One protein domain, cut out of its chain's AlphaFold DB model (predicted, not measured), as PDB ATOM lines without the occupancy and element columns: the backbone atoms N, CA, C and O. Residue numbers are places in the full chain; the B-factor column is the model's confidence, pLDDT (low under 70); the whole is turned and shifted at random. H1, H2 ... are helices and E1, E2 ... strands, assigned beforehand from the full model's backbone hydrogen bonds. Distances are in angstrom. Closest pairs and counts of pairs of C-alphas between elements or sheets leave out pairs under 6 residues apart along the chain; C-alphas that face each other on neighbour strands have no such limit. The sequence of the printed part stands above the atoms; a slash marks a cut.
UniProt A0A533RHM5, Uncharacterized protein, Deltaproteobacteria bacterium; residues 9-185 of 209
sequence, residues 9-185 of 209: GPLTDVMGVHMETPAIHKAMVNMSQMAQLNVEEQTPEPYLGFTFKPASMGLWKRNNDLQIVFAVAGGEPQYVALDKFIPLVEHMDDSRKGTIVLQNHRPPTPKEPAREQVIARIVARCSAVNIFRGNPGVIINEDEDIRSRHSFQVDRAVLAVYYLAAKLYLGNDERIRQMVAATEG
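This is residues 9 to 185 of the 209 residues of an uncharacterized protein of Deltaproteobacteria bacterium (UniProt A0A533RHM5). Two antiparallel sheets, E1 E2 E3 and E4 E5 E6 E7, stand partly face to face with their strands crossed, while H4 covers E1 and E2 and H3 packs on both sheets. H1 and H2 pack on H4, and H5 crosses H3. The printed part has 177 residues, in the order H1 H2 E1 E2 E3 H3 E4 E5 E6 E7 H4 H5, a mixed class of helices and strands. It is compact, with a radius of gyration of the C-alphas of 16.4 A and spans of 55 by 41 by 29 A.

Start with H1, residues 9 to 14, and H2, residues 22 to 32: they are close but not clearly touching, their closest C-alphas, Leu 11 and Met 28, 7.7 A apart. Then E1, residues 56 to 62, E2, 65 to 71, and E3, 78 to 81, form a meander, each strand the antiparallel neighbour of the one before; within hydrogen-bond range find N 58 and O 69, 3.0 A, and N 68 and O 80, 2.8 A. H3, residues 82 to 90, stands up from this sheet over E3, at a height of 10.1 A. H3 touches H2, closest at the C-alphas of Ala 27 and Glu 90, 5.0 A. E4, residues 99 to 103, E5, 118 to 123, E6, 128 to 134, and E7, 146 to 153, form a second meander, strongly twisted, with N 100 and O 120 at 2.8 A, N 121 and O 130 at 2.9 A, and N 131 and O 150 at 2.8 A. H3 is also on this sheet, along E5 at 24 degrees on the local plane. The two sheets form a sandwich, face to face, their strands at 63 degrees; the closest C-alphas of E2 and E7 are Phe 70 and Phe 152, 6.9 A. H4, residues 156 to 170, is the hub and makes two layers with E1 E2 E3, at a height of 9.8 A. With residues 157 to 161 alone it touches H1, closest at the C-alphas of Leu 11 and Ala 157, 5.7 A. H5, residues 173 to 183, touches H3 about perpendicular, at 79 degrees, closest at the C-alphas of Pro 87 and Val 180, 5.0 A. In H2, H4 and H5 every O i to N i+4 pair is within hydrogen-bond range; in H1 1 of 2, in H3 4 of 5.

Find C-alpha 9 at (184.603, 223.644, 210.286), where H1 begins. E7 runs 20.0 A from C-alpha 146 at (183.477, 261.306, 211.334), H4 21.1 A; H5 ends at C-alpha 183, (194.971, 248.871, 223.796).

The C-alphas of Val 17 and Pro 110 are the two farthest apart, 55.3 A. The printed part has no cut; the links H2 to E1, E4 to E5 and E6 to E7 are long. Confidence is under 70 at residues 9 to 21 and 184 to 185.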
ATOM      1  N   GLY A   9     184.206 224.422 211.476       54.47
ATOM      2  CA  GLY A   9     184.603 223.644 210.286       54.47
ATOM      3  C   GLY A   9     185.655 224.311 209.377       54.47
ATOM      4  O   GLY A   9     186.780 223.810 209.300       54.47
ATOM      5  N   PRO A  10     185.374 225.492 208.789       58.66
ATOM      6  CA  PRO A  10     186.326 226.201 207.921       58.66
ATOM      7  C   PRO A  10     187.606 226.669 208.632       58.66
ATOM      8  O   PRO A  10     188.626 226.920 208.000       58.66
ATOM      9  N   LEU A  11     187.545 226.826 209.955       53.62
ATOM     10  CA  LEU A  11     188.642 227.277 210.805       53.62
ATOM     11  C   LEU A  11     189.548 226.115 211.249       53.62
ATOM     12  O   LEU A  11     190.749 226.316 211.423       53.62
ATOM     13  N   THR A  12     188.996 224.908 211.405       56.47
ATOM     14  CA  THR A  12     189.754 223.682 211.706       56.47
ATOM     15  C   THR A  12     190.686 223.284 210.564       56.47
ATOM     16  O   THR A  12     191.823 222.901 210.830       56.47
ATOM     17  N   ASP A  13     190.259 223.454 209.310       57.62
ATOM     18  CA  ASP A  13     191.061 223.107 208.126       57.62
ATOM     19  C   ASP A  13     192.291 224.016 207.953       57.62
ATOM     20  O   ASP A  13     193.340 223.581 207.481       57.62
ATOM     21  N   VAL A  14     192.195 225.274 208.395       53.06
ATOM     22  CA  VAL A  14     193.291 226.261 208.348       53.06
ATOM     23  C   VAL A  14     194.385 225.965 209.388       53.06
ATOM     24  O   VAL A  14     195.529 226.386 209.229       53.06
ATOM     25  N   MET A  15     194.048 225.250 210.463       52.38
ATOM     26  CA  MET A  15     194.806 225.247 211.719       52.38
ATOM     27  C   MET A  15     195.734 224.050 211.939       52.38
ATOM     28  O   MET A  15     196.371 224.030 212.988       52.38
ATOM     29  N   GLY A  16     195.792 223.077 211.017       45.78
ATOM     30  CA  GLY A  16     196.636 221.868 211.072       45.78
ATOM     31  C   GLY A  16     197.420 221.674 212.379       45.78
ATOM     32  O   GLY A  16     198.530 222.175 212.489       45.78
ATOM     33  N   VAL A  17     196.798 221.004 213.359       44.94
ATOM     34  CA  VAL A  17     197.342 220.500 214.642       44.94
ATOM     35  C   VAL A  17     198.656 221.172 215.087       44.94
ATOM     36  O   VAL A  17     199.715 220.665 214.748       44.94
ATOM     37  N   HIS A  18     198.592 222.294 215.826       46.97
ATOM     38  CA  HIS A  18     199.540 222.745 216.881       46.97
ATOM     39  C   HIS A  18     199.589 224.281 217.035       46.97
ATOM     40  O   HIS A  18     200.631 224.897 216.835       46.97
ATOM     41  N   MET A  19     198.496 224.920 217.466       53.44
ATOM     42  CA  MET A  19     198.536 226.302 217.985       53.44
ATOM     43  C   MET A  19     197.460 226.528 219.065       53.44
ATOM     44  O   MET A  19     196.589 227.384 218.943       53.44
ATOM     45  N   GLU A  20     197.498 225.747 220.146       55.78
ATOM     46  CA  GLU A  20     196.541 225.854 221.260       55.78
ATOM     47  C   GLU A  20     197.051 226.793 222.364       55.78
ATOM     48  O   GLU A  20     197.375 226.372 223.472       55.78
ATOM     49  N   THR A  21     197.134 228.095 222.082       68.50
ATOM     50  CA  THR A  21     197.241 229.086 223.169       68.50
ATOM     51  C   THR A  21     195.843 229.599 223.534       68.50
ATOM     52  O   THR A  21     195.003 229.752 222.640       68.50
ATOM     53  N   PRO A  22     195.558 229.937 224.810       76.50
ATOM     54  CA  PRO A  22     194.263 230.504 225.204       76.50
ATOM     55  C   PRO A  22     193.865 231.751 224.400       76.50
ATOM     56  O   PRO A  22     192.685 231.973 224.139       76.50
ATOM     57  N   ALA A  23     194.851 232.546 223.970       70.12
ATOM     58  CA  ALA A  23     194.628 233.734 223.150       70.12
ATOM     59  C   ALA A  23     194.157 233.382 221.730       70.12
ATOM     60  O   ALA A  23     193.225 234.004 221.226       70.12
ATOM     61  N   ILE A  24     194.761 232.364 221.102       77.44
ATOM     62  CA  ILE A  24     194.303 231.866 219.797       77.44
ATOM     63  C   ILE A  24     192.904 231.283 219.946       77.44
ATOM     64  O   ILE A  24     192.013 231.681 219.207       77.44
ATOM     65  N   HIS A  25     192.663 230.447 220.960       79.00
ATOM     66  CA  HIS A  25     191.328 229.907 221.217       79.00
ATOM     67  C   HIS A  25     190.272 231.015 221.368       79.00
ATOM     68  O   HIS A  25     189.229 230.954 220.720       79.00
ATOM     69  N   LYS A  26     190.551 232.070 222.152       82.25
ATOM     70  CA  LYS A  26     189.645 233.223 222.280       82.25
ATOM     71  C   LYS A  26     189.373 233.883 220.924       82.25
ATOM     72  O   LYS A  26     188.215 234.095 220.581       82.25
ATOM     73  N   ALA A  27     190.413 234.182 220.148       81.75
ATOM     74  CA  ALA A  27     190.257 234.802 218.835       81.75
ATOM     75  C   ALA A  27     189.429 233.931 217.874       81.75
ATOM     76  O   ALA A  27     188.590 234.448 217.145       81.75
ATOM     77  N   MET A  28     189.604 232.609 217.914       82.19
ATOM     78  CA  MET A  28     188.817 231.675 217.103       82.19
ATOM     79  C   MET A  28     187.355 231.625 217.544       82.19
ATOM     80  O   MET A  28     186.463 231.657 216.697       82.19
ATOM     81  N   VAL A  29     187.090 231.612 218.854       83.75
ATOM     82  CA  VAL A  29     185.726 231.740 219.389       83.75
ATOM     83  C   VAL A  29     185.102 233.054 218.923       83.75
ATOM     84  O   VAL A  29     183.991 233.046 218.402       83.75
ATOM     85  N   ASN A  30     185.826 234.164 219.013       82.31
ATOM     86  CA  ASN A  30     185.358 235.461 218.539       82.31
ATOM     87  C   ASN A  30     185.032 235.450 217.032       82.31
ATOM     88  O   ASN A  30     183.947 235.864 216.628       82.31
ATOM     89  N   MET A  31     185.926 234.915 216.197       86.75
ATOM     90  CA  MET A  31     185.718 234.833 214.746       86.75
ATOM     91  C   MET A  31     184.595 233.863 214.360       86.75
ATOM     92  O   MET A  31     183.888 234.095 213.382       86.75
ATOM     93  N   SER A  32     184.365 232.805 215.141       83.69
ATOM     94  CA  SER A  32     183.245 231.883 214.912       83.69
ATOM     95  C   SER A  32     181.873 232.555 215.072       83.69
ATOM     96  O   SER A  32     180.904 232.118 214.454       83.69
ATOM     97  N   GLN A  33     181.803 233.645 215.851       83.38
ATOM     98  CA  GLN A  33     180.599 234.460 216.033       83.38
ATOM     99  C   GLN A  33     180.343 235.415 214.860       83.38
ATOM    100  O   GLN A  33     179.281 236.040 214.803       83.38
ATOM    101  N   MET A  34     181.294 235.552 213.929       88.44
ATOM    102  CA  MET A  34     181.066 236.306 212.702       88.44
ATOM    103  C   MET A  34     180.048 235.593 211.824       88.44
ATOM    104  O   MET A  34     180.084 234.368 211.678       88.44
ATOM    105  N   ALA A  35     179.168 236.371 211.200       87.25
ATOM    106  CA  ALA A  35     178.264 235.829 210.205       87.25
ATOM    107  C   ALA A  35     179.053 235.272 209.015       87.25
ATOM    108  O   ALA A  35     180.068 235.833 208.587       87.25
ATOM    109  N   GLN A  36     178.587 234.141 208.499       87.12
ATOM    110  CA  GLN A  36     179.198 233.508 207.345       87.12
ATOM    111  C   GLN A  36     178.979 234.377 206.111       87.12
ATOM    112  O   GLN A  36     177.876 234.874 205.886       87.12
ATOM    113  N   LEU A  37     180.043 234.556 205.334       88.25
ATOM    114  CA  LEU A  37     179.993 235.323 204.107       88.25
ATOM    115  C   LEU A  37     179.641 234.391 202.942       88.25
ATOM    116  O   LEU A  37     180.404 233.477 202.633       88.25
ATOM    117  N   ASN A  38     178.502 234.620 202.292       89.00
ATOM    118  CA  ASN A  38     178.146 233.981 201.027       89.00
ATOM    119  C   ASN A  38     178.077 235.056 199.941       89.00
ATOM    120  O   ASN A  38     177.192 235.910 199.940       89.00
ATOM    121  N   VAL A  39     179.036 235.018 199.015       86.50
ATOM    122  CA  VAL A  39     179.154 236.020 197.949       86.50
ATOM    123  C   VAL A  39     177.981 235.948 196.970       86.50
ATOM    124  O   VAL A  39     177.524 236.994 196.513       86.50
ATOM    125  N   GLU A  40     177.483 234.747 196.664       87.62
ATOM    126  CA  GLU A  40     176.377 234.550 195.717       87.62
ATOM    127  C   GLU A  40     175.056 235.060 196.300       87.62
ATOM    128  O   GLU A  40     174.312 235.777 195.633       87.62
ATOM    129  N   GLU A  41     174.805 234.746 197.572       88.88
ATOM    130  CA  GLU A  41     173.599 235.167 198.298       88.88
ATOM    131  C   GLU A  41     173.704 236.585 198.882       88.88
ATOM    132  O   GLU A  41     172.732 237.089 199.439       88.88
ATOM    133  N   GLN A  42     174.867 237.236 198.764       87.31
ATOM    134  CA  GLN A  42     175.172 238.546 199.356       87.31
ATOM    135  C   GLN A  42     174.915 238.602 200.868       87.31
ATOM    136  O   GLN A  42     174.422 239.600 201.398       87.31
ATOM    137  N   THR A  43     175.252 237.518 201.566       84.31
ATOM    138  CA  THR A  43     175.177 237.448 203.026       84.31
ATOM    139  C   THR A  43     176.571 237.606 203.641       84.31
ATOM    140  O   THR A  43     177.570 237.238 203.016       84.31
ATOM    141  N   PRO A  44     176.683 238.159 204.860       87.25
ATOM    142  CA  PRO A  44     175.613 238.795 205.636       87.25
ATOM    143  C   PRO A  44     175.205 240.169 205.086       87.25
ATOM    144  O   PRO A  44     175.866 240.723 204.211       87.25
ATOM    145  N   GLU A  45     174.141 240.740 205.656       86.94
ATOM    146  CA  GLU A  45     173.725 242.112 205.356       86.94
ATOM    147  C   GLU A  45     174.888 243.103 205.526       86.94
ATOM    148  O   GLU A  45     175.691 242.978 206.460       86.94
ATOM    149  N   PRO A  46     175.002 244.107 204.642       85.94
ATOM    150  CA  PRO A  46     176.065 245.085 204.744       85.94
ATOM    151  C   PRO A  46     175.894 245.981 205.973       85.94
ATOM    152  O   PRO A  46     174.790 246.235 206.453       85.94
ATOM    153  N   TYR A  47     177.011 246.532 206.452       83.12
ATOM    154  CA  TYR A  47     176.964 247.585 207.459       83.12
ATOM    155  C   TYR A  47     176.203 248.810 206.920       83.12
ATOM    156  O   TYR A  47     176.268 249.118 205.731       83.12
ATOM    157  N   LEU A  48     175.479 249.510 207.795       77.69
ATOM    158  CA  LEU A  48     174.582 250.623 207.464       77.69
ATOM    159  C   LEU A  48     175.075 251.560 206.355       77.69
ATOM    160  O   LEU A  48     176.100 252.224 206.500       77.69
ATOM    161  N   GLY A  49     174.273 251.696 205.297       76.06
ATOM    162  CA  GLY A  49     174.548 252.630 204.203       76.06
ATOM    163  C   GLY A  49     175.659 252.176 203.252       76.06
ATOM    164  O   GLY A  49     175.974 252.898 202.308       76.06
ATOM    165  N   PHE A  50     176.224 250.983 203.457       82.94
ATOM    166  CA  PHE A  50     177.160 250.361 202.530       82.94
ATOM    167  C   PHE A  50     176.452 249.324 201.666       82.94
ATOM    168  O   PHE A  50     175.500 248.671 202.081       82.94
ATOM    169  N   THR A  51     176.939 249.166 200.440       85.00
ATOM    170  CA  THR A  51     176.572 248.021 199.605       85.00
ATOM    171  C   THR A  51     177.398 246.814 200.025       85.00
ATOM    172  O   THR A  51     178.532 246.961 200.489       85.00
ATOM    173  N   PHE A  52     176.832 245.616 199.879       88.38
ATOM    174  CA  PHE A  52     177.590 244.394 200.103       88.38
ATOM    175  C   PHE A  52     178.720 244.309 199.079       88.38
ATOM    176  O   PHE A  52     178.473 244.274 197.871       88.38
ATOM    177  N   LYS A  53     179.966 244.306 199.558       87.94
ATOM    178  CA  LYS A  53     181.135 244.094 198.714       87.94
ATOM    179  C   LYS A  53     182.192 243.297 199.482       87.94
ATOM    180  O   LYS A  53     182.770 243.834 200.428       87.94
ATOM    181  N   PRO A  54     182.490 242.052 199.077       90.62
ATOM    182  CA  PRO A  54     183.517 241.272 199.744       90.62
ATOM    183  C   PRO A  54     184.876 241.948 199.561       90.62
ATOM    184  O   PRO A  54     185.261 242.352 198.459       90.62
ATOM    185  N   ALA A  55     185.595 242.085 200.662       93.00
ATOM    186  CA  ALA A  55     186.935 242.613 200.691       93.00
ATOM    187  C   ALA A  55     187.954 241.484 200.526       93.00
ATOM    188  O   ALA A  55     187.817 240.390 201.069       93.00
ATOM    189  N   SER A  56     189.020 241.781 199.795       92.50
ATOM    190  CA  SER A  56     190.241 240.987 199.810       92.50
ATOM    191  C   SER A  56     191.164 241.482 200.917       92.50
ATOM    192  O   SER A  56     191.298 242.691 201.135       92.50
ATOM    193  N   MET A  57     191.822 240.542 201.591       94.69
ATOM    194  CA  MET A  57     192.881 240.823 202.554       94.69
ATOM    195  C   MET A  57     194.242 240.447 201.974       94.69
ATOM    196  O   MET A  57     194.346 239.497 201.197       94.69
ATOM    197  N   GLY A  58     195.277 241.188 202.365       93.19
ATOM    198  CA  GLY A  58     196.657 240.979 201.933       93.19
ATOM    199  C   GLY A  58     197.674 241.376 202.998       93.19
ATOM    200  O   GLY A  58     197.351 242.101 203.939       93.19
ATOM    201  N   LEU A  59     198.925 240.954 202.809       92.19
ATOM    202  CA  LEU A  59     200.080 241.508 203.519       92.19
ATOM    203  C   LEU A  59     200.774 242.544 202.635       92.19
ATOM    204  O   LEU A  59     201.043 242.293 201.461       92.19
ATOM    205  N   TRP A  60     201.100 243.697 203.207       91.69
ATOM    206  CA  TRP A  60     201.803 244.776 202.521       91.69
ATOM    207  C   TRP A  60     202.981 245.270 203.355       91.69
ATOM    208  O   TRP A  60     202.830 245.579 204.536       91.69
ATOM    209  N   LYS A  61     204.168 245.367 202.746       88.12
ATOM    210  CA  LYS A  61     205.367 245.896 203.411       88.12
ATOM    211  C   LYS A  61     205.487 247.397 203.154       88.12
ATOM    212  O   LYS A  61     205.584 247.824 202.004       88.12
ATOM    213  N   ARG A  62     205.540 248.204 204.217       81.94
ATOM    214  CA  ARG A  62     205.711 249.662 204.151       81.94
ATOM    215  C   ARG A  62     206.701 250.123 205.216       81.94
ATOM    216  O   ARG A  62     206.514 249.836 206.387       81.94
ATOM    217  N   ASN A  63     207.733 250.869 204.815       79.56
ATOM    218  CA  ASN A  63     208.745 251.431 205.725       79.56
ATOM    219  C   ASN A  63     209.352 250.398 206.698       79.56
ATOM    220  O   ASN A  63     209.513 250.678 207.876       79.56
ATOM    221  N   ASN A  64     209.689 249.208 206.189       79.75
ATOM    222  CA  ASN A  64     210.171 248.040 206.945       79.75
ATOM    223  C   ASN A  64     209.169 247.340 207.872       79.75
ATOM    224  O   ASN A  64     209.491 246.245 208.325       79.75
ATOM    225  N   ASP A  65     207.958 247.860 208.033       84.88
ATOM    226  CA  ASP A  65     206.900 247.191 208.782       84.88
ATOM    227  C   ASP A  65     205.941 246.444 207.852       84.88
ATOM    228  O   ASP A  65     205.653 246.860 206.723       84.88
ATOM    229  N   LEU A  66     205.445 245.308 208.334       88.81
ATOM    230  CA  LEU A  66     204.396 244.540 207.677       88.81
ATOM    231  C   LEU A  66     203.029 245.047 208.153       88.81
ATOM    232  O   LEU A  66     202.844 245.357 209.330       88.81
ATOM    233  N   GLN A  67     202.075 245.160 207.237       94.31
ATOM    234  CA  GLN A  67     200.723 245.645 207.503       94.31
ATOM    235  C   GLN A  67     199.706 244.722 206.830       94.31
ATOM    236  O   GLN A  67     199.979 244.161 205.768       94.31
ATOM    237  N   ILE A  68     198.525 244.588 207.429       95.50
ATOM    238  CA  ILE A  68     197.355 244.023 206.760       95.50
ATOM    239  C   ILE A  68     196.762 245.096 205.854       95.50
ATOM    240  O   ILE A  68     196.591 246.238 206.279       95.50
ATOM    241  N   VAL A  69     196.433 244.734 204.617       95.31
ATOM    242  CA  VAL A  69     195.655 245.577 203.708       95.31
ATOM    243  C   VAL A  69     194.262 244.990 203.512       95.31
ATOM    244  O   VAL A  69     194.123 243.792 203.277       95.31
ATOM    245  N   PHE A  70     193.246 245.846 203.594       94.62
ATOM    246  CA  PHE A  70     191.864 245.562 203.217       94.62
ATOM    247  C   PHE A  70     191.557 246.304 201.918       94.62
ATOM    248  O   PHE A  70     191.757 247.518 201.843       94.62
ATOM    249  N   ALA A  71     191.085 245.596 200.896       93.25
ATOM    250  CA  ALA A  71     190.778 246.175 199.591       93.25
ATOM    251  C   ALA A  71     189.424 245.688 199.076       93.25
ATOM    252  O   ALA A  71     189.058 244.532 199.265       93.25
ATOM    253  N   VAL A  72     188.688 246.563 198.395       91.19
ATOM    254  CA  VAL A  72     187.365 246.259 197.835       91.19
ATOM    255  C   VAL A  72     187.203 246.927 196.473       91.19
ATOM    256  O   VAL A  72     187.780 247.987 196.223       91.19
ATOM    257  N   ALA A  73     186.419 246.322 195.580       84.31
ATOM    258  CA  ALA A  73     186.210 246.840 194.232       84.31
ATOM    259  C   ALA A  73     185.661 248.284 194.244       84.31
ATOM    260  O   ALA A  73     184.569 248.565 194.762       84.31
ATOM    261  N   GLY A  74     186.433 249.197 193.644       83.12
ATOM    262  CA  GLY A  74     186.124 250.627 193.562       83.12
ATOM    263  C   GLY A  74     186.326 251.413 194.865       83.12
ATOM    264  O   GLY A  74     185.874 252.551 194.939       83.12
ATOM    265  N   GLY A  75     186.954 250.825 195.888       84.38
ATOM    266  CA  GLY A  75     187.264 251.487 197.159       84.38
ATOM    267  C   GLY A  75     188.756 251.781 197.346       84.38
ATOM    268  O   GLY A  75     189.612 251.131 196.750       84.38
ATOM    269  N   GLU A  76     189.068 252.750 198.213       89.00
ATOM    270  CA  GLU A  76     190.442 253.025 198.656       89.00
ATOM    271  C   GLU A  76     190.912 251.919 199.622       89.00
ATOM    272  O   GLU A  76     190.243 251.691 200.640       89.00
ATOM    273  N   PRO A  77     192.053 251.255 199.356       92.06
ATOM    274  CA  PRO A  77     192.583 250.236 200.252       92.06
ATOM    275  C   PRO A  77     192.981 250.839 201.601       92.06
ATOM    276  O   PRO A  77     193.525 251.941 201.673       92.06
ATOM    277  N   GLN A  78     192.728 250.100 202.678       93.81
ATOM    278  CA  GLN A  78     193.055 250.525 204.038       93.81
ATOM    279  C   GLN A  78     194.120 249.624 204.638       93.81
ATOM    280  O   GLN A  78     194.088 248.408 204.469       93.81
ATOM    281  N   TYR A  79     195.051 250.235 205.362       93.56
ATOM    282  CA  TYR A  79     196.223 249.565 205.907       93.56
ATOM    283  C   TYR A  79     196.171 249.580 207.430       93.56
ATOM    284  O   TYR A  79     195.972 250.631 208.042       93.56
ATOM    285  N   VAL A  80     196.377 248.417 208.036       94.06
ATOM    286  CA  VAL A  80     196.350 248.215 209.482       94.06
ATOM    287  C   VAL A  80     197.656 247.555 209.896       94.06
ATOM    288  O   VAL A  80     197.990 246.463 209.440       94.06
ATOM    289  N   ALA A  81     198.421 248.224 210.753       92.25
ATOM    290  CA  ALA A  81     199.645 247.656 211.303       92.25
ATOM    291  C   ALA A  81     199.336 246.417 212.163       92.25
ATOM    292  O   ALA A  81     198.284 246.344 212.804       92.25
ATOM    293  N   LEU A  82     200.238 245.427 212.172       91.12
ATOM    294  CA  LEU A  82     199.996 244.146 212.858       91.12
ATOM    295  C   LEU A  82     199.745 244.315 214.361       91.12
ATOM    296  O   LEU A  82     198.948 243.581 214.945       91.12
ATOM    297  N   ASP A  83     200.374 245.321 214.971       87.62
ATOM    298  CA  ASP A  83     200.209 245.669 216.381       87.62
ATOM    299  C   ASP A  83     198.825 246.231 216.726       87.62
ATOM    300  O   ASP A  83     198.438 246.225 217.892       87.62
ATOM    301  N   LYS A  84     198.072 246.688 215.722       90.94
ATOM    302  CA  LYS A  84     196.671 247.116 215.847       90.94
ATOM    303  C   LYS A  84     195.697 246.048 215.374       90.94
ATOM    304  O   LYS A  84     194.607 245.934 215.923       90.94
ATOM    305  N   PHE A  85     196.097 245.252 214.387       93.06
ATOM    306  CA  PHE A  85     195.272 244.185 213.837       93.06
ATOM    307  C   PHE A  85     195.011 243.058 214.846       93.06
ATOM    308  O   PHE A  85     193.877 242.606 214.965       93.06
ATOM    309  N   ILE A  86     196.022 242.626 215.607       91.25
ATOM    310  CA  ILE A  86     195.836 241.548 216.592       91.25
ATOM    311  C   ILE A  86     194.818 241.937 217.679       91.25
ATOM    312  O   ILE A  86     193.850 241.195 217.848       91.25
ATOM    313  N   PRO A  87     194.953 243.088 218.371       89.31
ATOM    314  CA  PRO A  87     193.950 243.508 219.350       89.31
ATOM    315  C   PRO A  87     192.554 243.696 218.749       89.31
ATOM    316  O   PRO A  87     191.562 243.389 219.401       89.31
ATOM    317  N   LEU A  88     192.466 244.145 217.491       90.81
ATOM    318  CA  LEU A  88     191.195 244.307 216.784       90.81
ATOM    319  C   LEU A  88     190.423 242.979 216.679       90.81
ATOM    320  O   LEU A  88     189.209 242.971 216.866       90.81
ATOM    321  N   VAL A  89     191.121 241.867 216.426       92.12
ATOM    322  CA  VAL A  89     190.532 240.515 216.397       92.12
ATOM    323  C   VAL A  89     190.278 239.983 217.816       92.12
ATOM    324  O   VAL A  89     189.213 239.439 218.102       92.12
ATOM    325  N   GLU A  90     191.222 240.155 218.744       89.88
ATOM    326  CA  GLU A  90     191.115 239.596 220.106       89.88
ATOM    327  C   GLU A  90     190.071 240.286 221.000       89.88
ATOM    328  O   GLU A  90     189.629 239.698 221.995       89.88
ATOM    329  N   HIS A  91     189.668 241.508 220.651       87.56
ATOM    330  CA  HIS A  91     188.664 242.292 221.371       87.56
ATOM    331  C   HIS A  91     187.361 242.505 220.599       87.56
ATOM    332  O   HIS A  91     186.518 243.280 221.044       87.56
ATOM    333  N   MET A  92     187.156 241.842 219.458       85.69
ATOM    334  CA  MET A  92     185.938 242.044 218.660       85.69
ATOM    335  C   MET A  92     184.630 241.670 219.391       85.69
ATOM    336  O   MET A  92     183.559 242.104 218.970       85.69
ATOM    337  N   ASP A  93     184.718 240.892 220.474       81.38
ATOM    338  CA  ASP A  93     183.614 240.503 221.361       81.38
ATOM    339  C   ASP A  93     183.163 241.616 222.328       81.38
ATOM    340  O   ASP A  93     182.045 241.570 222.838       81.38
ATOM    341  N   ASP A  94     183.995 242.632 222.567       78.25
ATOM    342  CA  ASP A  94     183.725 243.720 223.512       78.25
ATOM    343  C   ASP A  94     183.669 245.059 222.764       78.25
ATOM    344  O   ASP A  94     184.660 245.503 222.192       78.25
ATOM    345  N   SER A  95     182.527 245.754 222.776       70.50
ATOM    346  CA  SER A  95     182.390 247.048 222.084       70.50
ATOM    347  C   SER A  95     183.354 248.122 222.591       70.50
ATOM    348  O   SER A  95     183.774 248.983 221.812       70.50
ATOM    349  N   ARG A  96     183.728 248.063 223.874       71.44
ATOM    350  CA  ARG A  96     184.579 249.055 224.542       71.44
ATOM    351  C   ARG A  96     186.052 248.840 224.232       71.44
ATOM    352  O   ARG A  96     186.803 249.808 224.203       71.44
ATOM    353  N   LYS A  97     186.458 247.586 224.014       75.19
ATOM    354  CA  LYS A  97     187.851 247.205 223.724       75.19
ATOM    355  C   LYS A  97     188.103 246.921 222.241       75.19
ATOM    356  O   LYS A  97     189.228 247.046 221.778       75.19
ATOM    357  N   GLY A  98     187.066 246.557 221.492       77.81
ATOM    358  CA  GLY A  98     187.114 246.184 220.077       77.81
ATOM    359  C   GLY A  98     187.143 247.364 219.111       77.81
ATOM    360  O   GLY A  98     187.229 247.155 217.903       77.81
ATOM    361  N   THR A  99     187.077 248.595 219.627       87.12
ATOM    362  CA  THR A  99     187.348 249.812 218.856       87.12
ATOM    363  C   THR A  99     188.809 250.201 219.048       87.12
ATOM    364  O   THR A  99     189.196 250.707 220.098       87.12
ATOM    365  N   ILE A 100     189.633 249.961 218.030       88.19
ATOM    366  CA  ILE A 100     191.081 250.169 218.084       88.19
ATOM    367  C   ILE A 100     191.461 251.440 217.334       88.19
ATOM    368  O   ILE A 100     191.129 251.613 216.160       88.19
ATOM    369  N   VAL A 101     192.229 252.316 217.984       89.44
ATOM    370  CA  VAL A 101     192.832 253.479 217.324       89.44
ATOM    371  C   VAL A 101     193.984 253.025 216.427       89.44
ATOM    372  O   VAL A 101     195.040 252.603 216.904       89.44
ATOM    373  N   LEU A 102     193.789 253.151 215.115       89.94
ATOM    374  CA  LEU A 102     194.811 252.890 214.100       89.94
ATOM    375  C   LEU A 102     195.794 254.055 213.979       89.94
ATOM    376  O   LEU A 102     196.993 253.857 213.803       89.94
ATOM    377  N   GLN A 103     195.281 255.278 214.097       89.75
ATOM    378  CA  GLN A 103     196.066 256.501 214.043       89.75
ATOM    379  C   GLN A 103     195.504 257.508 215.040       89.75
ATOM    380  O   GLN A 103     194.322 257.841 215.005       89.75
ATOM    381  N   ASN A 104     196.368 258.034 215.906       87.94
ATOM    382  CA  ASN A 104     195.993 259.133 216.784       87.94
ATOM    383  C   ASN A 104     195.918 260.452 216.013       87.94
ATOM    384  O   ASN A 104     196.795 260.754 215.188       87.94
ATOM    385  N   HIS A 105     194.914 261.258 216.362       87.69
ATOM    386  CA  HIS A 105     194.834 262.644 215.922       87.69
ATOM    387  C   HIS A 105     196.099 263.413 216.320       87.69
ATOM    388  O   HIS A 105     196.829 263.044 217.246       87.69
ATOM    389  N   ARG A 106     196.362 264.497 215.601       88.81
ATOM    390  CA  ARG A 106     197.368 265.482 215.987       88.81
ATOM    391  C   ARG A 106     196.848 266.863 215.600       88.81
ATOM    392  O   ARG A 106     196.492 267.035 214.432       88.81
ATOM    393  N   PRO A 107     196.797 267.840 216.515       86.69
ATOM    394  CA  PRO A 107     196.458 269.208 216.144       86.69
ATOM    395  C   PRO A 107     197.520 269.786 215.189       86.69
ATOM    396  O   PRO A 107     198.656 269.299 215.162       86.69
ATOM    397  N   PRO A 108     197.175 270.804 214.382       90.44
ATOM    398  CA  PRO A 108     198.151 271.456 213.519       90.44
ATOM    399  C   PRO A 108     199.245 272.120 214.361       90.44
ATOM    400  O   PRO A 108     198.977 272.708 215.408       90.44
ATOM    401  N   THR A 109     200.485 272.047 213.887       90.12
ATOM    402  CA  THR A 109     201.625 272.772 214.461       90.12
ATOM    403  C   THR A 109     202.267 273.640 213.376       90.12
ATOM    404  O   THR A 109     202.035 273.398 212.192       90.12
ATOM    405  N   PRO A 110     203.131 274.616 213.718       89.94
ATOM    406  CA  PRO A 110     203.823 275.419 212.706       89.94
ATOM    407  C   PRO A 110     204.667 274.601 211.715       89.94
ATOM    408  O   PRO A 110     204.966 275.082 210.627       89.94
ATOM    409  N   LYS A 111     205.080 273.383 212.093       90.44
ATOM    410  CA  LYS A 111     205.939 272.510 211.277       90.44
ATOM    411  C   LYS A 111     205.177 271.404 210.557       90.44
ATOM    412  O   LYS A 111     205.714 270.820 209.624       90.44
ATOM    413  N   GLU A 112     203.967 271.076 211.002       89.19
ATOM    414  CA  GLU A 112     203.256 269.898 210.523       89.19
ATOM    415  C   GLU A 112     201.743 270.124 210.477       89.19
ATOM    416  O   GLU A 112     201.173 270.650 211.440       89.19
ATOM    417  N   PRO A 113     201.062 269.664 209.413       91.19
ATOM    418  CA  PRO A 113     199.617 269.778 209.322       91.19
ATOM    419  C   PRO A 113     198.919 268.930 210.388       91.19
ATOM    420  O   PRO A 113     199.477 267.963 210.934       91.19
ATOM    421  N   ALA A 114     197.661 269.296 210.641       91.69
ATOM    422  CA  ALA A 114     196.759 268.508 211.460       91.69
ATOM    423  C   ALA A 114     196.653 267.082 210.903       91.69
ATOM    424  O   ALA A 114     196.594 266.873 209.690       91.69
ATOM    425  N   ARG A 115     196.613 266.101 211.799       91.88
ATOM    426  CA  ARG A 115     196.408 264.694 211.471       91.88
ATOM    427  C   ARG A 115     195.071 264.242 212.031       91.88
ATOM    428  O   ARG A 115     194.726 264.554 213.170       91.88
ATOM    429  N   GLU A 116     194.330 263.505 211.224       92.75
ATOM    430  CA  GLU A 116     193.071 262.887 211.629       92.75
ATOM    431  C   GLU A 116     193.276 261.705 212.577       92.75
ATOM    432  O   GLU A 116     194.301 261.011 212.525       92.75
ATOM    433  N   GLN A 117     192.272 261.461 213.418       92.00
ATOM    434  CA  GLN A 117     192.129 260.177 214.090       92.00
ATOM    435  C   GLN A 117     191.589 259.137 213.108       92.00
ATOM    436  O   GLN A 117     190.688 259.432 212.323       92.00
ATOM    437  N   VAL A 118     192.103 257.915 213.187       92.75
ATOM    438  CA  VAL A 118     191.547 256.758 212.482       92.75
ATOM    439  C   VAL A 118     191.302 255.660 213.499       92.75
ATOM    440  O   VAL A 118     192.226 255.276 214.220       92.75
ATOM    441  N   ILE A 119     190.074 255.158 213.552       91.88
ATOM    442  CA  ILE A 119     189.672 254.052 214.425       91.88
ATOM    443  C   ILE A 119     189.090 252.916 213.587       91.88
ATOM    444  O   ILE A 119     188.542 253.152 212.508       91.88
ATOM    445  N   ALA A 120     189.209 251.690 214.079       91.81
ATOM    446  CA  ALA A 120     188.661 250.510 213.434       91.81
ATOM    447  C   ALA A 120     187.936 249.609 214.426       91.81
ATOM    448  O   ALA A 120     188.301 249.554 215.600       91.81
ATOM    449  N   ARG A 121     186.932 248.883 213.941       90.69
ATOM    450  CA  ARG A 121     186.199 247.875 214.710       90.69
ATOM    451  C   ARG A 121     185.760 246.733 213.803       90.69
ATOM    452  O   ARG A 121     185.322 246.976 212.682       90.69
ATOM    453  N   ILE A 122     185.820 245.504 214.307       91.00
ATOM    454  CA  ILE A 122     185.174 244.360 213.657       91.00
ATOM    455  C   ILE A 122     183.742 244.246 214.175       91.00
ATOM    456  O   ILE A 122     183.499 244.217 215.381       91.00
ATOM    457  N   VAL A 123     182.789 244.187 213.251       88.56
ATOM    458  CA  VAL A 123     181.366 244.000 213.528       88.56
ATOM    459  C   VAL A 123     180.981 242.596 213.079       88.56
ATOM    460  O   VAL A 123     180.698 242.358 211.905       88.56
ATOM    461  N   ALA A 124     180.982 241.660 214.031       87.38
ATOM    462  CA  ALA A 124     180.831 240.234 213.759       87.38
ATOM    463  C   ALA A 124     179.544 239.891 212.985       87.38
ATOM    464  O   ALA A 124     179.599 239.153 212.003       87.38
ATOM    465  N   ARG A 125     178.395 240.477 213.357       84.19
ATOM    466  CA  ARG A 125     177.100 240.190 212.706       84.19
ATOM    467  C   ARG A 125     177.080 240.526 211.215       84.19
ATOM    468  O   ARG A 125     176.478 239.788 210.452       84.19
ATOM    469  N   CYS A 126     177.725 241.612 210.807       88.25
ATOM    470  CA  CYS A 126     177.775 242.012 209.400       88.25
ATOM    471  C   CYS A 126     179.071 241.501 208.724       88.25
ATOM    472  O   CYS A 126     179.387 241.908 207.610       88.25
ATOM    473  N   SER A 127     179.839 240.636 209.413       91.62
ATOM    474  CA  SER A 127     181.138 240.099 208.984       91.62
ATOM    475  C   SER A 127     182.043 241.184 208.394       91.62
ATOM    476  O   SER A 127     182.592 241.041 207.309       91.62
ATOM    477  N   ALA A 128     182.121 242.336 209.070       91.56
ATOM    478  CA  ALA A 128     182.701 243.549 208.503       91.56
ATOM    479  C   ALA A 128     183.799 244.142 209.383       91.56
ATOM    480  O   ALA A 128     183.656 244.236 210.602       91.56
ATOM    481  N   VAL A 129     184.877 244.607 208.754       93.00
ATOM    482  CA  VAL A 129     185.853 245.516 209.357       93.00
ATOM    483  C   VAL A 129     185.444 246.935 208.989       93.00
ATOM    484  O   VAL A 129     185.484 247.317 207.820       93.00
ATOM    485  N   ASN A 130     185.070 247.725 209.987       91.81
ATOM    486  CA  ASN A 130     184.726 249.125 209.800       91.81
ATOM    487  C   ASN A 130     185.906 250.009 210.175       91.81
ATOM    488  O   ASN A 130     186.514 249.819 211.228       91.81
ATOM    489  N   ILE A 131     186.205 250.990 209.330       92.75
ATOM    490  CA  ILE A 131     187.258 251.982 209.541       92.75
ATOM    491  C   ILE A 131     186.643 253.373 209.420       92.75
ATOM    492  O   ILE A 131     186.044 253.723 208.400       92.75
ATOM    493  N   PHE A 132     186.813 254.171 210.469       91.50
ATOM    494  CA  PHE A 132     186.281 255.522 210.582       91.50
ATOM    495  C   PHE A 132     187.441 256.510 210.619       91.50
ATOM    496  O   PHE A 132     188.389 256.337 211.393       91.50
ATOM    497  N   ARG A 133     187.366 257.545 209.782       93.12
ATOM    498  CA  ARG A 133     188.338 258.640 209.741       93.12
ATOM    499  C   ARG A 133     187.672 259.914 210.241       93.12
ATOM    500  O   ARG A 133     186.633 260.320 209.718       93.12
ATOM    501  N   GLY A 134     188.279 260.527 211.247       92.19
ATOM    502  CA  GLY A 134     187.806 261.769 211.841       92.19
ATOM    503  C   GLY A 134     188.199 262.999 211.030       92.19
ATOM    504  O   GLY A 134     188.976 262.927 210.072       92.19
ATOM    505  N   ASN A 135     187.698 264.154 211.449       90.75
ATOM    506  CA  ASN A 135     188.181 265.436 210.949       90.75
ATOM    507  C   ASN A 135     189.646 265.688 211.386       90.75
ATOM    508  O   ASN A 135     190.031 265.342 212.508       90.75
ATOM    509  N   PRO A 136     190.510 266.276 210.530       92.06
ATOM    510  CA  PRO A 136     191.896 266.566 210.897       92.06
ATOM    511  C   PRO A 136     192.001 267.446 212.148       92.06
ATOM    512  O   PRO A 136     191.411 268.520 212.209       92.06
ATOM    513  N   GLY A 137     192.787 267.008 213.135       86.94
ATOM    514  CA  GLY A 137     192.989 267.743 214.390       86.94
ATOM    515  C   GLY A 137     191.850 267.627 215.407       86.94
ATOM    516  O   GLY A 137     191.994 268.159 216.505       86.94
ATOM    517  N   VAL A 138     190.771 266.908 215.082       87.06
ATOM    518  CA  VAL A 138     189.620 266.680 215.965       87.06
ATOM    519  C   VAL A 138     189.631 265.230 216.456       87.06
ATOM    520  O   VAL A 138     189.955 264.305 215.705       87.06
ATOM    521  N   ILE A 139     189.324 265.035 217.738       88.25
ATOM    522  CA  ILE A 139     189.102 263.707 218.325       88.25
ATOM    523  C   ILE A 139     187.681 263.282 217.977       88.25
ATOM    524  O   ILE A 139     186.761 264.063 218.182       88.25
ATOM    525  N   ILE A 140     187.503 262.048 217.513       86.69
ATOM    526  CA  ILE A 140     186.173 261.476 217.318       86.69
ATOM    527  C   ILE A 140     185.563 261.225 218.701       86.69
ATOM    528  O   ILE A 140     186.072 260.393 219.460       86.69
ATOM    529  N   ASN A 141     184.492 261.944 219.020       83.44
ATOM    530  CA  ASN A 141     183.651 261.743 220.201       83.44
ATOM    531  C   ASN A 141     182.200 261.432 219.819       83.44
ATOM    532  O   ASN A 141     181.485 260.826 220.619       83.44
ATOM    533  N   GLU A 142     181.781 261.817 218.613       82.19
ATOM    534  CA  GLU A 142     180.449 261.559 218.070       82.19
ATOM    535  C   GLU A 142     180.461 261.273 216.560       82.19
ATOM    536  O   GLU A 142     181.477 261.416 215.877       82.19
ATOM    537  N   ASP A 143     179.318 260.838 216.023       82.06
ATOM    538  CA  ASP A 143     179.179 260.468 214.607       82.06
ATOM    539  C   ASP A 143     179.413 261.641 213.642       82.06
ATOM    540  O   ASP A 143     179.725 261.409 212.469       82.06
ATOM    541  N   GLU A 144     179.260 262.872 214.126       85.00
ATOM    542  CA  GLU A 144     179.447 264.124 213.386       85.00
ATOM    543  C   GLU A 144     180.937 264.465 213.203       85.00
ATOM    544  O   GLU A 144     181.317 265.091 212.211       85.00
ATOM    545  N   ASP A 145     181.811 263.964 214.086       87.25
ATOM    546  CA  ASP A 145     183.269 264.107 213.963       87.25
ATOM    547  C   ASP A 145     183.858 263.228 212.848       87.25
ATOM    548  O   ASP A 145     185.034 263.361 212.482       87.25
ATOM    549  N   ILE A 146     183.060 262.294 212.322       89.56
ATOM    550  CA  ILE A 146     183.477 261.306 211.334       89.56
ATOM    551  C   ILE A 146     183.340 261.890 209.933       89.56
ATOM    552  O   ILE A 146     182.248 262.014 209.378       89.56
ATOM    553  N   ARG A 147     184.489 262.156 209.316       93.25
ATOM    554  CA  ARG A 147     184.587 262.640 207.940       93.25
ATOM    555  C   ARG A 147     184.299 261.543 206.922       93.25
ATOM    556  O   ARG A 147     183.654 261.794 205.909       93.25
ATOM    557  N   SER A 148     184.822 260.336 207.146       90.81
ATOM    558  CA  SER A 148     184.586 259.209 206.239       90.81
ATOM    559  C   SER A 148     184.464 257.879 206.968       90.81
ATOM    560  O   SER A 148     185.040 257.656 208.036       90.81
ATOM    561  N   ARG A 149     183.682 256.990 206.356       90.19
ATOM    562  CA  ARG A 149     183.384 255.644 206.836       90.19
ATOM    563  C   ARG A 149     183.719 254.656 205.724       90.19
ATOM    564  O   ARG A 149     183.346 254.876 204.573       90.19
ATOM    565  N   HIS A 150     184.394 253.572 206.073       90.81
ATOM    566  CA  HIS A 150     184.695 252.469 205.170       90.81
ATOM    567  C   HIS A 150     184.278 251.163 205.844       90.81
ATOM    568  O   HIS A 150     184.552 250.977 207.027       90.81
ATOM    569  N   SER A 151     183.628 250.275 205.095       91.50
ATOM    570  CA  SER A 151     183.213 248.949 205.556       91.50
ATOM    571  C   SER A 151     183.759 247.905 204.594       91.50
ATOM    572  O   SER A 151     183.562 248.020 203.384       91.50
ATOM    573  N   PHE A 152     184.433 246.898 205.140       93.62
ATOM    574  CA  PHE A 152     185.037 245.798 204.398       93.62
ATOM    575  C   PHE A 152     184.413 244.492 204.875       93.62
ATOM    576  O   PHE A 152     184.733 244.047 205.976       93.62
ATOM    577  N   GLN A 153     183.524 243.885 204.086       93.50
ATOM    578  CA  GLN A 153     182.978 242.566 204.411       93.50
ATOM    579  C   GLN A 153     184.067 241.506 204.211       93.50
ATOM    580  O   GLN A 153     184.589 241.355 203.112       93.50
ATOM    581  N   VAL A 154     184.441 240.795 205.267       93.06
ATOM    582  CA  VAL A 154     185.588 239.887 205.302       93.06
ATOM    583  C   VAL A 154     185.124 238.517 205.763       93.06
ATOM    584  O   VAL A 154     184.491 238.391 206.804       93.06
ATOM    585  N   ASP A 155     185.502 237.480 205.021       90.50
ATOM    586  CA  ASP A 155     185.245 236.106 205.435       90.50
ATOM    587  C   ASP A 155     186.032 235.736 206.708       90.50
ATOM    588  O   ASP A 155     187.224 236.033 206.843       90.50
ATOM    589  N   ARG A 156     185.368 235.049 207.645       89.50
ATOM    590  CA  ARG A 156     185.952 234.677 208.945       89.50
ATOM    591  C   ARG A 156     187.157 233.738 208.832       89.50
ATOM    592  O   ARG A 156     188.075 233.846 209.643       89.50
ATOM    593  N   ALA A 157     187.191 232.845 207.840       87.50
ATOM    594  CA  ALA A 157     188.334 231.966 207.605       87.50
ATOM    595  C   ALA A 157     189.521 232.764 207.052       87.50
ATOM    596  O   ALA A 157     190.651 232.580 207.504       87.50
ATOM    597  N   VAL A 158     189.265 233.721 206.153       90.75
ATOM    598  CA  VAL A 158     190.305 234.639 205.657       90.75
ATOM    599  C   VAL A 158     190.879 235.476 206.802       90.75
ATOM    600  O   VAL A 158     192.100 235.559 206.948       90.75
ATOM    601  N   LEU A 159     190.023 236.043 207.658       92.44
ATOM    602  CA  LEU A 159     190.463 236.801 208.829       92.44
ATOM    603  C   LEU A 159     191.352 235.951 209.754       92.44
ATOM    604  O   LEU A 159     192.402 236.425 210.196       92.44
ATOM    605  N   ALA A 160     190.973 234.691 209.992       90.19
ATOM    606  CA  ALA A 160     191.731 233.764 210.826       90.19
ATOM    607  C   ALA A 160     193.117 233.442 210.251       90.19
ATOM    608  O   ALA A 160     194.103 233.496 210.986       90.19
ATOM    609  N   VAL A 161     193.221 233.190 208.939       89.06
ATOM    610  CA  VAL A 161     194.512 232.969 208.260       89.06
ATOM    611  C   VAL A 161     195.457 234.148 208.502       89.06
ATOM    612  O   VAL A 161     196.602 233.959 208.920       89.06
ATOM    613  N   TYR A 162     194.981 235.378 208.289       92.31
ATOM    614  CA  TYR A 162     195.810 236.571 208.476       92.31
ATOM    615  C   TYR A 162     196.136 236.844 209.948       92.31
ATOM    616  O   TYR A 162     197.235 237.312 210.245       92.31
ATOM    617  N   TYR A 163     195.228 236.530 210.875       91.75
ATOM    618  CA  TYR A 163     195.489 236.606 212.314       91.75
ATOM    619  C   TYR A 163     196.620 235.663 212.742       91.75
ATOM    620  O   TYR A 163     197.562 236.092 213.415       91.75
ATOM    621  N   LEU A 164     196.578 234.406 212.298       88.00
ATOM    622  CA  LEU A 164     197.624 233.424 212.586       88.00
ATOM    623  C   LEU A 164     198.960 233.838 211.962       88.00
ATOM    624  O   LEU A 164     199.985 233.841 212.647       88.00
ATOM    625  N   ALA A 165     198.950 234.283 210.701       87.25
ATOM    626  CA  ALA A 165     200.143 234.794 210.031       87.25
ATOM    627  C   ALA A 165     200.752 236.003 210.769       87.25
ATOM    628  O   ALA A 165     201.969 236.073 210.944       87.25
ATOM    629  N   ALA A 166     199.917 236.931 211.252       89.38
ATOM    630  CA  ALA A 166     200.360 238.087 212.031       89.38
ATOM    631  C   ALA A 166     201.022 237.675 213.354       89.38
ATOM    632  O   ALA A 166     202.079 238.207 213.704       89.38
ATOM    633  N   LYS A 167     200.440 236.705 214.073       86.44
ATOM    634  CA  LYS A 167     201.027 236.175 215.312       86.44
ATOM    635  C   LYS A 167     202.365 235.486 215.072       86.44
ATOM    636  O   LYS A 167     203.331 235.796 215.771       86.44
ATOM    637  N   LEU A 168     202.441 234.621 214.061       84.25
ATOM    638  CA  LEU A 168     203.680 233.938 213.682       84.25
ATOM    639  C   LEU A 168     204.783 234.934 213.306       84.25
ATOM    640  O   LEU A 168     205.927 234.759 213.715       84.25
ATOM    641  N   TYR A 169     204.439 236.006 212.586       84.25
ATOM    642  CA  TYR A 169     205.397 237.041 212.200       84.25
ATOM    643  C   TYR A 169     205.964 237.814 213.401       84.25
ATOM    644  O   TYR A 169     207.159 238.105 213.438       84.25
ATOM    645  N   LEU A 170     205.129 238.157 214.388       82.88
ATOM    646  CA  LEU A 170     205.587 238.884 215.578       82.88
ATOM    647  C   LEU A 170     206.388 238.002 216.548       82.88
ATOM    648  O   LEU A 170     207.204 238.534 217.302       82.88
ATOM    649  N   GLY A 171     206.165 236.683 216.534       74.50
ATOM    650  CA  GLY A 171     207.052 235.666 217.112       74.50
ATOM    651  C   GLY A 171     207.267 235.711 218.631       74.50
ATOM    652  O   GLY A 171     208.102 234.969 219.143       74.50
ATOM    653  N   ASN A 172     206.563 236.579 219.368       79.75
ATOM    654  CA  ASN A 172     206.722 236.749 220.813       79.75
ATOM    655  C   ASN A 172     205.367 236.977 221.500       79.75
ATOM    656  O   ASN A 172     204.865 238.102 221.561       79.75
ATOM    657  N   ASP A 173     204.809 235.906 222.062       77.50
ATOM    658  CA  ASP A 173     203.494 235.903 222.717       77.50
ATOM    659  C   ASP A 173     203.400 236.835 223.931       77.50
ATOM    660  O   ASP A 173     202.329 237.365 224.227       77.50
ATOM    661  N   GLU A 174     204.498 237.064 224.655       79.38
ATOM    662  CA  GLU A 174     204.512 238.011 225.777       79.38
ATOM    663  C   GLU A 174     204.403 239.451 225.275       79.38
ATOM    664  O   GLU A 174     203.560 240.218 225.743       79.38
ATOM    665  N   ARG A 175     205.181 239.800 224.248       79.69
ATOM    666  CA  ARG A 175     205.094 241.111 223.599       79.69
ATOM    667  C   ARG A 175     203.707 241.343 222.999       79.69
ATOM    668  O   ARG A 175     203.160 242.433 223.144       79.69
ATOM    669  N   ILE A 176     203.128 240.323 222.363       81.62
ATOM    670  CA  ILE A 176     201.767 240.391 221.821       81.62
ATOM    671  C   ILE A 176     200.757 240.646 222.946       81.62
ATOM    672  O   ILE A 176     199.943 241.559 222.825       81.62
ATOM    673  N   ARG A 177     200.836 239.914 224.066       83.00
ATOM    674  CA  ARG A 177     199.949 240.138 225.221       83.00
ATOM    675  C   ARG A 177     200.065 241.554 225.780       83.00
ATOM    676  O   ARG A 177     199.044 242.183 226.042       83.00
ATOM    677  N   GLN A 178     201.280 242.080 225.906       81.50
ATOM    678  CA  GLN A 178     201.501 243.459 226.357       81.50
ATOM    679  C   GLN A 178     200.918 244.486 225.380       81.50
ATOM    680  O   GLN A 178     200.321 245.472 225.808       81.50
ATOM    681  N   MET A 179     201.046 244.248 224.073       82.69
ATOM    682  CA  MET A 179     200.456 245.102 223.038       82.69
ATOM    683  C   MET A 179     198.925 245.113 223.104       82.69
ATOM    684  O   MET A 179     198.329 246.186 223.052       82.69
ATOM    685  N   VAL A 180     198.304 243.942 223.265       82.12
ATOM    686  CA  VAL A 180     196.850 243.800 223.442       82.12
ATOM    687  C   VAL A 180     196.400 244.537 224.707       82.12
ATOM    688  O   VAL A 180     195.562 245.434 224.626       82.12
ATOM    689  N   ALA A 181     197.049 244.292 225.849       80.88
ATOM    690  CA  ALA A 181     196.745 244.978 227.106       80.88
ATOM    691  C   ALA A 181     196.884 246.511 227.010       80.88
ATOM    692  O   ALA A 181     196.062 247.246 227.557       80.88
ATOM    693  N   ALA A 182     197.876 247.018 226.269       78.88
ATOM    694  CA  ALA A 182     198.071 248.455 226.067       78.88
ATOM    695  C   ALA A 182     196.930 249.122 225.273       78.88
ATOM    696  O   ALA A 182     196.750 250.339 225.364       78.88
ATOM    697  N   THR A 183     196.151 248.353 224.506       74.56
ATOM    698  CA  THR A 183     194.971 248.871 223.796       74.56
ATOM    699  C   THR A 183     193.713 248.937 224.663       74.56
ATOM    700  O   THR A 183     192.866 249.789 224.404       74.56
ATOM    701  N   GLU A 184     193.628 248.167 225.754       62.41
ATOM    702  CA  GLU A 184     192.447 248.102 226.637       62.41
ATOM    703  C   GLU A 184     192.166 249.397 227.435       62.41
ATOM    704  O   GLU A 184     191.140 249.505 228.108       62.41
ATOM    705  N   GLY A 185     193.056 250.395 227.366       47.38
ATOM    706  CA  GLY A 185     192.934 251.682 228.063       47.38
ATOM    707  C   GLY A 185     192.785 252.912 227.160       47.38
ATOM    708  O   GLY A 185     192.589 254.017 227.674       47.38
TER     709      GLY A 185